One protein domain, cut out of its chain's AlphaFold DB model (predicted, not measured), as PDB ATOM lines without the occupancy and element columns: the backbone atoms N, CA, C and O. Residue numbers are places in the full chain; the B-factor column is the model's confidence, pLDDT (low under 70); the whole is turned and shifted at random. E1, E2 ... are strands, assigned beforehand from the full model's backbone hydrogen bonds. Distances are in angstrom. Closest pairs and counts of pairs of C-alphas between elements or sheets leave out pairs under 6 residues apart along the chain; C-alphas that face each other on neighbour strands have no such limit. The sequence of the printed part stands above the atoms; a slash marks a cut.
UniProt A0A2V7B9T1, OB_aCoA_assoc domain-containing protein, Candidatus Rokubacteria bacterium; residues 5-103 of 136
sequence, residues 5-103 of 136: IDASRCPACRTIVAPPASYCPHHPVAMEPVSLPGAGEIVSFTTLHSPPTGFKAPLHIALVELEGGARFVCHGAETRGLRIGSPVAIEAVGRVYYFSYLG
ATOM      1  N   ILE A   5      13.568 -29.298  88.576       92.88
ATOM      2  CA  ILE A   5      13.443 -27.878  88.896       92.88
ATOM      3  C   ILE A   5      14.127 -27.073  87.804       92.88
ATOM      4  O   ILE A   5      15.330 -27.222  87.568       92.88
ATOM      5  N   ASP A   6      13.358 -26.216  87.146       94.56
ATOM      6  CA  ASP A   6      13.907 -25.276  86.185       94.56
ATOM      7  C   ASP A   6      14.788 -24.255  86.897       94.56
ATOM      8  O   ASP A   6      14.455 -23.696  87.946       94.56
ATOM      9  N   ALA A   7      15.945 -24.019  86.305       96.25
ATOM     10  CA  ALA A   7      16.962 -23.127  86.806       96.25
ATOM     11  C   ALA A   7      17.653 -22.440  85.627       96.25
ATOM     12  O   ALA A   7      17.326 -22.617  84.451       96.25
ATOM     13  N   SER A   8      18.628 -21.612  85.948       97.69
ATOM     14  CA  SER A   8      19.396 -20.871  84.961       97.69
ATOM     15  C   SER A   8      20.862 -20.872  85.362       97.69
ATOM     16  O   SER A   8      21.180 -20.848  86.554       97.69
ATOM     17  N   ARG A   9      21.765 -20.914  84.386       98.12
ATOM     18  CA  ARG A   9      23.210 -20.923  84.603       98.12
ATOM     19  C   ARG A   9      23.872 -19.761  83.885       98.12
ATOM     20  O   ARG A   9      23.634 -19.529  82.706       98.12
ATOM     21  N   CYS A  10      24.768 -19.080  84.586       97.75
ATOM     22  CA  CYS A  10      25.582 -18.037  83.983       97.75
ATOM     23  C   CYS A  10      26.655 -18.655  83.065       97.75
ATOM     24  O   CYS A  10      27.434 -19.490  83.541       97.75
ATOM     25  N   PRO A  11      26.774 -18.238  81.794       97.62
ATOM     26  CA  PRO A  11      27.842 -18.722  80.920       97.62
ATOM     27  C   PRO A  11      29.233 -18.260  81.386       97.62
ATOM     28  O   PRO A  11      30.196 -19.009  81.238       97.62
ATOM     29  N   ALA A  12      29.335 -17.084  82.021       97.38
ATOM     30  CA  ALA A  12      30.604 -16.496  82.459       97.38
ATOM     31  C   ALA A  12      31.130 -17.096  83.778       97.38
ATOM     32  O   ALA A  12      32.207 -17.682  83.810       97.38
ATOM     33  N   CYS A  13      30.369 -16.991  84.875       96.50
ATOM     34  CA  CYS A  13      30.815 -17.434  86.207       96.50
ATOM     35  C   CYS A  13      30.260 -18.790  86.643       96.50
ATOM     36  O   CYS A  13      30.564 -19.260  87.736       96.50
ATOM     37  N   ARG A  14      29.434 -19.428  85.804       96.25
ATOM     38  CA  ARG A  14      28.869 -20.771  86.023       96.25
ATOM     39  C   ARG A  14      27.949 -20.909  87.237       96.25
ATOM     40  O   ARG A  14      27.468 -22.020  87.452       96.25
ATOM     41  N   THR A  15      27.649 -19.819  87.947       95.81
ATOM     42  CA  THR A  15      26.629 -19.747  89.005       95.81
ATOM     43  C   THR A  15      25.287 -20.244  88.482       95.81
ATOM     44  O   THR A  15      24.874 -19.858  87.385       95.81
ATOM     45  N   ILE A  16      24.615 -21.079  89.273       97.38
ATOM     46  CA  ILE A  16      23.290 -21.616  88.964       97.38
ATOM     47  C   ILE A  16      22.281 -21.004  89.937       97.38
ATOM     48  O   ILE A  16      22.524 -20.961  91.142       97.38
ATOM     49  N   VAL A  17      21.162 -20.515  89.408       96.19
ATOM     50  CA  VAL A  17      20.100 -19.849  90.173       96.19
ATOM     51  C   VAL A  17      18.765 -20.509  89.858       96.19
ATOM     52  O   VAL A  17      18.464 -20.778  88.692       96.19
ATOM     53  N   ALA A  18      17.984 -20.755  90.906       94.25
ATOM     54  CA  ALA A  18      16.616 -21.238  90.839       94.25
ATOM     55  C   ALA A  18      15.742 -20.349  91.756       94.25
ATOM     56  O   ALA A  18      16.176 -20.051  92.870       94.25
ATOM     57  N   PRO A  19      14.534 -19.919  91.347       92.88
ATOM     58  CA  PRO A  19      13.928 -20.079  90.019       92.88
ATOM     59  C   PRO A  19      14.768 -19.466  88.879       92.88
ATOM     60  O   PRO A  19      15.719 -18.730  89.157       92.88
ATOM     61  N   PRO A  20      14.462 -19.770  87.603       95.06
ATOM     62  CA  PRO A  20      15.204 -19.229  86.469       95.06
ATOM     63  C   PRO A  20      15.227 -17.699  86.490       95.06
ATOM     64  O   PRO A  20      14.197 -17.052  86.675       95.06
ATOM     65  N   ALA A  21      16.405 -17.125  86.266       95.81
ATOM     66  CA  ALA A  21      16.612 -15.692  86.137       95.81
ATOM     67  C   ALA A  21      17.036 -15.364  84.702       95.81
ATOM     68  O   ALA A  21      17.770 -16.130  84.084       95.81
ATOM     69  N   SER A  22      16.611 -14.215  84.173       97.38
ATOM     70  CA  SER A  22      17.003 -13.777  82.823       97.38
ATOM     71  C   SER A  22      18.460 -13.306  82.756       97.38
ATOM     72  O   SER A  22      19.115 -13.490  81.733       97.38
ATOM     73  N   TYR A  23      18.981 -12.736  83.849       97.62
ATOM     74  CA  TYR A  23      20.327 -12.165  83.939       97.62
ATOM     75  C   TYR A  23      21.082 -12.678  85.163       97.62
ATOM     76  O   TYR A  23      20.487 -12.981  86.199       97.62
ATOM     77  N   CYS A  24      22.408 -12.762  85.043       96.88
ATOM     78  CA  CYS A  24      23.260 -13.165  86.153       96.88
ATOM     79  C   CYS A  24      23.294 -12.071  87.240       96.88
ATOM     80  O   CYS A  24      23.519 -10.906  86.921       96.88
ATOM     81  N   PRO A  25      23.173 -12.421  88.534       94.38
ATOM     82  CA  PRO A  25      23.273 -11.442  89.621       94.38
ATOM     83  C   PRO A  25      24.679 -10.839  89.783       94.38
ATOM     84  O   PRO A  25      24.846  -9.860  90.500       94.38
ATOM     85  N   HIS A  26      25.697 -11.426  89.144       96.62
ATOM     86  CA  HIS A  26      27.095 -10.999  89.255       96.62
ATOM     87  C   HIS A  26      27.656 -10.377  87.968       96.62
ATOM     88  O   HIS A  26      28.691  -9.723  88.022       96.62
ATOM     89  N   HIS A  27      27.017 -10.598  86.815       96.06
ATOM     90  CA  HIS A  27      27.535 -10.193  85.503       96.06
ATOM     91  C   HIS A  27      26.385  -9.720  84.599       96.06
ATOM     92  O   HIS A  27      25.316 -10.327  84.635       96.06
ATOM     93  N   PRO A  28      26.587  -8.719  83.724       96.56
ATOM     94  CA  PRO A  28      25.562  -8.228  82.799       96.56
ATOM     95  C   PRO A  28      25.411  -9.153  81.574       96.56
ATOM     96  O   PRO A  28      25.539  -8.728  80.429       96.56
ATOM     97  N   VAL A  29      25.182 -10.444  81.814       97.88
ATOM     98  CA  VAL A  29      25.033 -11.478  80.780       97.88
ATOM     99  C   VAL A  29      23.707 -12.207  80.950       97.88
ATOM    100  O   VAL A  29      23.245 -12.419  82.077       97.88
ATOM    101  N   ALA A  30      23.105 -12.594  79.825       98.19
ATOM    102  CA  ALA A  30      21.921 -13.439  79.822       98.19
ATOM    103  C   ALA A  30      22.263 -14.830  80.376       98.19
ATOM    104  O   ALA A  30      23.348 -15.365  80.123       98.19
ATOM    105  N   MET A  31      21.347 -15.401  81.150       98.25
ATOM    106  CA  MET A  31      21.511 -16.746  81.696       98.25
ATOM    107  C   MET A  31      20.997 -17.798  80.712       98.25
ATOM    108  O   MET A  31      20.031 -17.576  79.985       98.25
ATOM    109  N   GLU A  32      21.612 -18.975  80.735       98.06
ATOM    110  CA  GLU A  32      21.206 -20.124  79.926       98.06
ATOM    111  C   GLU A  32      20.268 -21.034  80.735       98.06
ATOM    112  O   GLU A  32      20.539 -21.280  81.917       98.06
ATOM    113  N   PRO A  33      19.179 -21.559  80.149       97.81
ATOM    114  CA  PRO A  33      18.273 -22.453  80.856       97.81
ATOM    115  C   PRO A  33      18.975 -23.766  81.202       97.81
ATOM    116  O   PRO A  33      19.642 -24.384  80.371       97.81
ATOM    117  N   VAL A  34      18.797 -24.215  82.439       96.88
ATOM    118  CA  VAL A  34      19.234 -25.536  82.893       96.88
ATOM    119  C   VAL A  34      18.140 -26.144  83.751       96.88
ATOM    120  O   VAL A  34      17.293 -25.450  84.296       96.88
ATOM    121  N   SER A  35      18.163 -27.457  83.902       95.00
ATOM    122  CA  SER A  35      17.224 -28.148  84.770       95.00
ATOM    123  C   SER A  35      18.016 -28.912  85.820       95.00
ATOM    124  O   SER A  35      19.022 -29.548  85.489       95.00
ATOM    125  N   LEU A  36      17.567 -28.873  87.067       93.81
ATOM    126  CA  LEU A  36      18.188 -29.554  88.198       93.81
ATOM    127  C   LEU A  36      17.286 -30.686  88.701       93.81
ATOM    128  O   LEU A  36      16.065 -30.596  88.583       93.81
ATOM    129  N   PRO A  37      17.843 -31.771  89.256       92.12
ATOM    130  CA  PRO A  37      17.053 -32.702  90.055       92.12
ATOM    131  C   PRO A  37      16.440 -31.982  91.268       92.12
ATOM    132  O   PRO A  37      17.118 -31.243  91.977       92.12
ATOM    133  N   GLY A  38      15.166 -32.239  91.548       90.62
ATOM    134  CA  GLY A  38      14.439 -31.774  92.733       90.62
ATOM    135  C   GLY A  38      14.810 -32.547  93.995       90.62
ATOM    136  O   GLY A  38      13.940 -32.914  94.772       90.62
ATOM    137  N   ALA A  39      16.089 -32.854  94.174       91.94
ATOM    138  CA  ALA A  39      16.644 -33.405  95.399       91.94
ATOM    139  C   ALA A  39      17.661 -32.408  95.953       91.94
ATOM    140  O   ALA A  39      18.323 -31.707  95.186       91.94
ATOM    141  N   GLY A  40      17.783 -32.333  97.271       92.94
ATOM    142  CA  GLY A  40      18.671 -31.372  97.907       92.94
ATOM    143  C   GLY A  40      18.780 -31.559  99.409       92.94
ATOM    144  O   GLY A  40      18.320 -32.559  99.965       92.94
ATOM    145  N   GLU A  41      19.393 -30.585 100.066       94.62
ATOM    146  CA  GLU A  41      19.631 -30.583 101.508       94.62
ATOM    147  C   GLU A  41      19.129 -29.277 102.135       94.62
ATOM    148  O   GLU A  41      19.216 -28.200 101.544       94.62
ATOM    149  N   ILE A  42      18.567 -29.364 103.341       95.25
ATOM    150  CA  ILE A  42      18.061 -28.195 104.069       95.25
ATOM    151  C   ILE A  42      19.231 -27.320 104.521       95.25
ATOM    152  O   ILE A  42      20.023 -27.730 105.365       95.25
ATOM    153  N   VAL A  43      19.294 -26.086 104.029       97.06
ATOM    154  CA  VAL A  43      20.260 -25.070 104.475       97.06
ATOM    155  C   VAL A  43      19.752 -24.372 105.733       97.06
ATOM    156  O   VAL A  43      20.497 -24.140 106.679       97.06
ATOM    157  N   SER A  44      18.468 -24.022 105.738       96.75
ATOM    158  CA  SER A  44      17.788 -23.375 106.858       96.75
ATOM    159  C   SER A  44      16.284 -23.589 106.730       96.75
ATOM    160  O   SER A  44      15.783 -23.824 105.631       96.75
ATOM    161  N   PHE A  45      15.552 -23.517 107.834       95.81
ATOM    162  CA  PHE A  45      14.098 -23.626 107.831       95.81
ATOM    163  C   PHE A  45      13.484 -22.811 108.965       95.81
ATOM    164  O   PHE A  45      14.144 -22.477 109.948       95.81
ATOM    165  N   THR A  46      12.207 -22.488 108.813       94.75
ATOM    166  CA  THR A  46      11.434 -21.734 109.793       94.75
ATOM    167  C   THR A  46       9.979 -22.189 109.798       94.75
ATOM    168  O   THR A  46       9.489 -22.799 108.843       94.75
ATOM    169  N   THR A  47       9.287 -21.891 110.894       94.31
ATOM    170  CA  THR A  47       7.850 -22.105 111.041       94.31
ATOM    171  C   THR A  47       7.181 -20.780 111.363       94.31
ATOM    172  O   THR A  47       7.423 -20.178 112.407       94.31
ATOM    173  N   LEU A  48       6.320 -20.325 110.460       94.19
ATOM    174  CA  LEU A  48       5.488 -19.149 110.647       94.19
ATOM    175  C   LEU A  48       4.209 -19.578 111.370       94.19
ATOM    176  O   LEU A  48       3.293 -20.139 110.769       94.19
ATOM    177  N   HIS A  49       4.143 -19.304 112.672       94.75
ATOM    178  CA  HIS A  49       2.955 -19.579 113.487       94.75
ATOM    179  C   HIS A  49       1.783 -18.631 113.183       94.75
ATOM    180  O   HIS A  49       0.635 -18.989 113.418       94.75
ATOM    181  N   SER A  50       2.064 -17.448 112.630       96.06
ATOM    182  CA  SER A  50       1.064 -16.469 112.192       96.06
ATOM    183  C   SER A  50       1.394 -16.003 110.765       96.06
ATOM    184  O   SER A  50       2.117 -15.022 110.588       96.06
ATOM    185  N   PRO A  51       0.986 -16.762 109.730       94.44
ATOM    186  CA  PRO A  51       1.243 -16.405 108.343       94.44
ATOM    187  C   PRO A  51       0.205 -15.392 107.810       94.44
ATOM    188  O   PRO A  51      -0.868 -15.237 108.399       94.44
ATOM    189  N   PRO A  52       0.488 -14.717 106.678       91.62
ATOM    190  CA  PRO A  52      -0.462 -13.814 106.029       91.62
ATOM    191  C   PRO A  52      -1.761 -14.508 105.599       91.62
ATOM    192  O   PRO A  52      -1.807 -15.728 105.404       91.62
ATOM    193  N   THR A  53      -2.809 -13.714 105.371       93.69
ATOM    194  CA  THR A  53      -4.090 -14.195 104.837       93.69
ATOM    195  C   THR A  53      -3.888 -15.002 103.550       93.69
ATOM    196  O   THR A  53      -3.140 -14.598 102.664       93.69
ATOM    197  N   GLY A  54      -4.563 -16.150 103.451       88.12
ATOM    198  CA  GLY A  54      -4.431 -17.087 102.329       88.12
ATOM    199  C   GLY A  54      -3.517 -18.285 102.609       88.12
ATOM    200  O   GLY A  54      -3.584 -19.272 101.880       88.12
ATOM    201  N   PHE A  55      -2.737 -18.258 103.692       88.31
ATOM    202  CA  PHE A  55      -1.936 -19.397 104.147       88.31
ATOM    203  C   PHE A  55      -2.510 -20.012 105.428       88.31
ATOM    204  O   PHE A  55      -3.029 -19.313 106.297       88.31
ATOM    205  N   LYS A  56      -2.408 -21.340 105.559       88.12
ATOM    206  CA  LYS A  56      -2.797 -22.056 106.783       88.12
ATOM    207  C   LYS A  56      -1.654 -22.019 107.799       88.12
ATOM    208  O   LYS A  56      -0.501 -22.219 107.427       88.12
ATOM    209  N   ALA A  57      -1.987 -21.778 109.065       91.44
ATOM    210  CA  ALA A  57      -1.047 -21.847 110.178       91.44
ATOM    211  C   ALA A  57      -1.004 -23.268 110.784       91.44
ATOM    212  O   ALA A  57      -2.065 -23.884 110.908       91.44
ATOM    213  N   PRO A  58       0.170 -23.762 111.222       92.25
ATOM    214  CA  PRO A  58       1.495 -23.182 110.996       92.25
ATOM    215  C   PRO A  58       1.956 -23.359 109.539       92.25
ATOM    216  O   PRO A  58       1.669 -24.372 108.905       92.25
ATOM    217  N   LEU A  59       2.699 -22.380 109.019       91.38
ATOM    218  CA  LEU A  59       3.312 -22.457 107.694       91.38
ATOM    219  C   LEU A  59       4.801 -22.778 107.825       91.38
ATOM    220  O   LEU A  59       5.573 -21.988 108.365       91.38
ATOM    221  N   HIS A  60       5.217 -23.916 107.287       93.44
ATOM    222  CA  HIS A  60       6.615 -24.324 107.285       93.44
ATOM    223  C   HIS A  60       7.300 -23.915 105.987       93.44
ATOM    224  O   HIS A  60       6.764 -24.142 104.901       93.44
ATOM    225  N   ILE A  61       8.494 -23.338 106.096       94.69
ATOM    226  CA  ILE A  61       9.285 -22.881 104.951       94.69
ATOM    227  C   ILE A  61      10.727 -23.335 105.142       94.69
ATOM    228  O   ILE A  61      11.270 -23.239 106.243       94.69
ATOM    229  N   ALA A  62      11.359 -23.797 104.070       95.81
ATOM    230  CA  ALA A  62      12.771 -24.136 104.065       95.81
ATOM    231  C   ALA A  62      13.502 -23.550 102.861       95.81
ATOM    232  O   ALA A  62      12.955 -23.429 101.766       95.81
ATOM    233  N   LEU A  63      14.771 -23.230 103.086       96.69
ATOM    234  CA  LEU A  63      15.758 -22.986 102.052       96.69
ATOM    235  C   LEU A  63      16.497 -24.299 101.794       96.69
ATOM    236  O   LEU A  63      17.180 -24.813 102.681       96.69
ATOM    237  N   VAL A  64      16.351 -24.829 100.588       95.69
ATOM    238  CA  VAL A  64      16.964 -26.082 100.144       95.69
ATOM    239  C   VAL A  64      18.099 -25.762  99.181       95.69
ATOM    240  O   VAL A  64      17.920 -24.974  98.253       95.69
ATOM    241  N   GLU A  65      19.261 -26.371  99.376       96.31
ATOM    242  CA  GLU A  65      20.320 -26.407  98.373       96.31
ATOM    243  C   GLU A  65      20.116 -27.636  97.489       96.31
ATOM    244  O   GLU A  65      20.188 -28.772  97.957       96.31
ATOM    245  N   LEU A  66      19.793 -27.397  96.221       94.75
ATOM    246  CA  LEU A  66      19.545 -28.432  95.226       94.75
ATOM    247  C   LEU A  66      20.839 -29.144  94.841       94.75
ATOM    248  O   LEU A  66      21.915 -28.544  94.790       94.75
ATOM    249  N   GLU A  67      20.718 -30.405  94.440       90.44
ATOM    250  CA  GLU A  67      21.770 -31.119  93.726       90.44
ATOM    251  C   GLU A  67      22.046 -30.403  92.391       90.44
ATOM    252  O   GLU A  67      21.310 -30.521  91.413       90.44
ATOM    253  N   GLY A  68      23.095 -29.581  92.374       86.81
ATOM    254  CA  GLY A  68      23.352 -28.604  91.312       86.81
ATOM    255  C   GLY A  68      23.759 -27.226  91.831       86.81
ATOM    256  O   GLY A  68      24.203 -26.396  91.044       86.81
ATOM    257  N   GLY A  69      23.651 -26.988  93.140       90.62
ATOM    258  CA  GLY A  69      24.197 -25.816  93.830       90.62
ATOM    259  C   GLY A  69      23.287 -24.587  93.843       90.62
ATOM    260  O   GLY A  69      23.637 -23.575  94.445       90.62
ATOM    261  N   ALA A  70      22.114 -24.646  93.205       95.75
ATOM    262  CA  ALA A  70      21.120 -23.588  93.329       95.75
ATOM    263  C   ALA A  70      20.396 -23.682  94.677       95.75
ATOM    264  O   ALA A  70      20.099 -24.775  95.160       95.75
ATOM    265  N   ARG A  71      20.059 -22.532  95.260       95.56
ATOM    266  CA  ARG A  71      19.211 -22.460  96.454       95.56
ATOM    267  C   ARG A  71      17.768 -22.213  96.055       95.56
ATOM    268  O   ARG A  71      17.517 -21.415  95.162       95.56
ATOM    269  N   PHE A  72      16.838 -22.873  96.733       94.75
ATOM    270  CA  PHE A  72      15.426 -22.846  96.383       94.75
ATOM    271  C   PHE A  72      14.548 -22.801  97.633       94.75
ATOM    272  O   PHE A  72      14.802 -23.512  98.606       94.75
ATOM    273  N   VAL A  73      13.521 -21.952  97.624       94.94
ATOM    274  CA  VAL A  73      12.593 -21.806  98.756       94.94
ATOM    275  C   VAL A  73      11.399 -22.727  98.551       94.94
ATOM    276  O   VAL A  73      10.754 -22.686  97.507       94.94
ATOM    277  N   CYS A  74      11.107 -23.548  99.558       92.94
ATOM    278  CA  CYS A  74      10.053 -24.559  99.515       92.94
ATOM    279  C   CYS A  74       9.154 -24.484 100.751       92.94
ATOM    280  O   CYS A  74       9.605 -24.145 101.846       92.94
ATOM    281  N   HIS A  75       7.899 -24.877 100.581       92.69
ATOM    282  CA  HIS A  75       6.933 -25.085 101.651       92.69
ATOM    283  C   HIS A  75       7.092 -26.486 102.248       92.69
ATOM    284  O   HIS A  75       7.428 -27.434 101.546       92.69
ATOM    285  N   GLY A  76       6.834 -26.640 103.541       88.06
ATOM    286  CA  GLY A  76       6.822 -27.936 104.216       88.06
ATOM    287  C   GLY A  76       5.425 -28.292 104.706       88.06
ATOM    288  O   GLY A  76       4.657 -27.408 105.084       88.06
ATOM    289  N   ALA A  77       5.107 -29.585 104.737       78.38
ATOM    290  CA  ALA A  77       3.929 -30.070 105.458       78.38
ATOM    291  C   ALA A  77       4.164 -30.074 106.979       78.38
ATOM    292  O   ALA A  77       3.270 -29.724 107.738       78.38
ATOM    293  N   GLU A  78       5.377 -30.431 107.417       78.06
ATOM    294  CA  GLU A  78       5.794 -30.450 108.821       78.06
ATOM    295  C   GLU A  78       7.326 -30.281 108.924       78.06
ATOM    296  O   GLU A  78       8.068 -30.655 108.014       78.06
ATOM    297  N   THR A  79       7.818 -29.720 110.035       77.38
ATOM    298  CA  THR A  79       9.262 -29.586 110.340       77.38
ATOM    299  C   THR A  79       9.731 -30.480 111.487       77.38
ATOM    300  O   THR A  79      10.880 -30.395 111.921       77.38
ATOM    301  N   ARG A  80       8.862 -31.338 112.027       78.38
ATOM    302  CA  ARG A  80       9.187 -32.226 113.143       78.38
ATOM    303  C   ARG A  80      10.309 -33.189 112.754       78.38
ATOM    304  O   ARG A  80      10.212 -33.929 111.784       78.38
ATOM    305  N   GLY A  81      11.390 -33.178 113.531       78.12
ATOM    306  CA  GLY A  81      12.568 -34.015 113.278       78.12
ATOM    307  C   GLY A  81      13.453 -33.546 112.116       78.12
ATOM    308  O   GLY A  81      14.509 -34.147 111.901       78.12
ATOM    309  N   LEU A  82      13.072 -32.471 111.416       86.31
ATOM    310  CA  LEU A  82      13.888 -31.839 110.387       86.31
ATOM    311  C   LEU A  82      15.083 -31.131 111.033       86.31
ATOM    312  O   LEU A  82      14.963 -30.463 112.059       86.31
ATOM    313  N   ARG A  83      16.254 -31.283 110.421       90.75
ATOM    314  CA  ARG A  83      17.497 -30.612 110.822       90.75
ATOM    315  C   ARG A  83      18.152 -29.959 109.614       90.75
ATOM    316  O   ARG A  83      17.963 -30.421 108.490       90.75
ATOM    317  N   ILE A  84      18.969 -28.939 109.847       94.31
ATOM    318  CA  ILE A  84      19.900 -28.448 108.824       94.31
ATOM    319  C   ILE A  84      20.771 -29.627 108.352       94.31
ATOM    320  O   ILE A  84      21.167 -30.468 109.161       94.31
ATOM    321  N   GLY A  85      20.984 -29.730 107.041       92.50
ATOM    322  CA  GLY A  85      21.624 -30.866 106.373       92.50
ATOM    323  C   GLY A  85      20.704 -32.066 106.119       92.50
ATOM    324  O   GLY A  85      21.157 -33.088 105.613       92.50
ATOM    325  N   SER A  86      19.413 -31.991 106.469       91.06
ATOM    326  CA  SER A  86      18.483 -33.083 106.151       91.06
ATOM    327  C   SER A  86      18.277 -33.185 104.639       91.06
ATOM    328  O   SER A  86      17.972 -32.164 104.018       91.06
ATOM    329  N   PRO A  87      18.381 -34.390 104.051       90.75
ATOM    330  CA  PRO A  87      18.085 -34.593 102.644       90.75
ATOM    331  C   PRO A  87      16.576 -34.536 102.408       90.75
ATOM    332  O   PRO A  87      15.786 -35.125 103.158       90.75
ATOM    333  N   VAL A  88      16.182 -33.847 101.346       91.25
ATOM    334  CA  VAL A  88      14.785 -33.646 100.962       91.25
ATOM    335  C   VAL A  88      14.595 -33.816  99.461       91.25
ATOM    336  O   VAL A  88      15.524 -33.621  98.675       91.25
ATOM    337  N   ALA A  89      13.379 -34.180  99.071       91.06
ATOM    338  CA  ALA A  89      12.916 -34.076  97.695       91.06
ATOM    339  C   ALA A  89      11.884 -32.959  97.587       91.06
ATOM    340  O   ALA A  89      11.220 -32.623  98.566       91.06
ATOM    341  N   ILE A  90      11.773 -32.387  96.397       90.94
ATOM    342  CA  ILE A  90      10.849 -31.312  96.076       90.94
ATOM    343  C   ILE A  90       9.813 -31.836  95.096       90.94
ATOM    344  O   ILE A  90      10.147 -32.532  94.136       90.94
ATOM    345  N   GLU A  91       8.566 -31.453  95.333       88.81
ATOM    346  CA  GLU A  91       7.426 -31.729  94.471       88.81
ATOM    347  C   GLU A  91       6.697 -30.419  94.165       88.81
ATOM    348  O   GLU A  91       6.512 -29.567  95.040       88.81
ATOM    349  N   ALA A  92       6.295 -30.237  92.909       87.56
ATOM    350  CA  ALA A  92       5.533 -29.072  92.481       87.56
ATOM    351  C   ALA A  92       4.030 -29.372  92.540       87.56
ATOM    352  O   ALA A  92       3.547 -30.317  91.918       87.56
ATOM    353  N   VAL A  93       3.273 -28.537  93.254       84.88
ATOM    354  CA  VAL A  93       1.807 -28.577  93.285       84.88
ATOM    355  C   VAL A  93       1.288 -27.225  92.806       84.88
ATOM    356  O   VAL A  93       1.276 -26.228  93.533       84.88
ATOM    357  N   GLY A  94       0.897 -27.171  91.531       83.94
ATOM    358  CA  GLY A  94       0.536 -25.919  90.869       83.94
ATOM    359  C   GLY A  94       1.734 -24.972  90.788       83.94
ATOM    360  O   GLY A  94       2.704 -25.253  90.094       83.94
ATOM    361  N   ARG A  95       1.666 -23.836  91.492       81.38
ATOM    362  CA  ARG A  95       2.747 -22.831  91.553       81.38
ATOM    363  C   ARG A  95       3.535 -22.860  92.867       81.38
ATOM    364  O   ARG A  95       4.335 -21.960  93.108       81.38
ATOM    365  N   VAL A  96       3.275 -23.842  93.731       83.94
ATOM    366  CA  VAL A  96       3.905 -23.969  95.049       83.94
ATOM    367  C   VAL A  96       4.779 -25.213  95.066       83.94
ATOM    368  O   VAL A  96       4.364 -26.281  94.622       83.94
ATOM    369  N   TYR A  97       5.987 -25.071  95.595       90.25
ATOM    370  CA  TYR A  97       6.940 -26.163  95.727       90.25
ATOM    371  C   TYR A  97       6.960 -26.647  97.164       90.25
ATOM    372  O   TYR A  97       7.165 -25.847  98.079       90.25
ATOM    373  N   TYR A  98       6.763 -27.944  97.350       90.12
ATOM    374  CA  TYR A  98       6.781 -28.589  98.652       90.12
ATOM    375  C   TYR A  98       8.028 -29.442  98.803       90.12
ATOM    376  O   TYR A  98       8.406 -30.134  97.863       90.12
ATOM    377  N   PHE A  99       8.652 -29.415  99.978       89.94
ATOM    378  CA  PHE A  99       9.707 -30.358 100.326       89.94
ATOM    379  C   PHE A  99       9.151 -31.497 101.186       89.94
ATOM    380  O   PHE A  99       8.322 -31.286 102.076       89.94
ATOM    381  N   SER A 100       9.654 -32.704 100.953       85.69
ATOM    382  CA  SER A 100       9.402 -33.883 101.774       85.69
ATOM    383  C   SER A 100      10.727 -34.462 102.265       85.69
ATOM    384  O   SER A 100      11.730 -34.499 101.548       85.69
ATOM    385  N   TYR A 101      10.756 -34.873 103.533       83.62
ATOM    386  CA  TYR A 101      11.934 -35.511 104.110       83.62
ATOM    387  C   TYR A 101      12.163 -36.882 103.477       83.62
ATOM    388  O   TYR A 101      11.248 -37.702 103.404       83.62
ATOM    389  N   LEU A 102      13.403 -37.151 103.073       75.75
ATOM    390  CA  LEU A 102      13.762 -38.436 102.489       75.75
ATOM    391  C   LEU A 102      14.119 -39.442 103.584       75.75
ATOM    392  O   LEU A 102      15.111 -39.303 104.311       75.75
ATOM    393  N   GLY A 103      13.291 -40.482 103.687       68.81
ATOM    394  CA  GLY A 103      13.485 -41.590 104.612       68.81
ATOM    395  C   GLY A 103      14.751 -42.398 104.310       68.81
ATOM    396  O   GLY A 103      15.401 -42.242 103.278       68.81
TER     397      GLY A 103
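Overview. This is residues 5 to 103 of the 136 residues of the protein "OB_aCoA_assoc domain-containing protein" of Candidatus Rokubacteria bacterium (UniProt A0A2V7B9T1). A small closed barrel of five strands, E3 to E7, has at one end a separate two-stranded hairpin, E1 and E2, with the long loop of residues 10 to 31 between its strands. E2 runs on into E3 and so joins hairpin to barrel. The printed part has 99 residues, seven named strands and no named helix; the class is all strand, though under half of the residues, 48, are in named elements. The barrel is mixed. The whole is compact, with a radius of gyration of the C-alphas of 14.6 A and spans of 41 by 32 by 22 A.

Along the chain. E1, residues 5 to 9, begins at C-alpha 5 (13.443, -27.878, 88.896). E2 is residues 32 to 37, E3 39 to 48, 23.7 A long, E4 59 to 66, 21.3 A, E5 71 to 76, E6 87 to 93, 19.7 A, and E7 96 to 101, ending at C-alpha 101 (11.934, -35.511, 104.110).

Arrangement. E1 and E2 are antiparallel, with N 7 and O 34 2.8 A apart. E2 runs on into E3 at 85 degrees, and E3 bends by 74 degrees at residue 43. E3, E4 and E5 are a meander, each strand the antiparallel neighbour of the one before: N 46 and O 61 are 2.8 A apart, N 62 and O 74 2.9 A. E5 and E7 are parallel, with N 75 and O 97 at 2.8 A. The hairpin E6 and E7 has N 98 and O 91 at 2.8 A. E6 and E3, antiparallel, close the ring, with N 88 and O 40 at 2.9 A; E3 to E6 form a Greek key, a meander whose first strand neighbours the fourth strand. E1 and E6 are only just apart, at 8.4 A.

Size, cuts and confidence. The C-alphas farthest apart, those of Ala 12 and Ala 57, are 42.4 A apart. The printed part has no cut. The link E1 to E2 is long, 22 residues. Mean pLDDT of the printed part is 92.1; residue 103 is under 70.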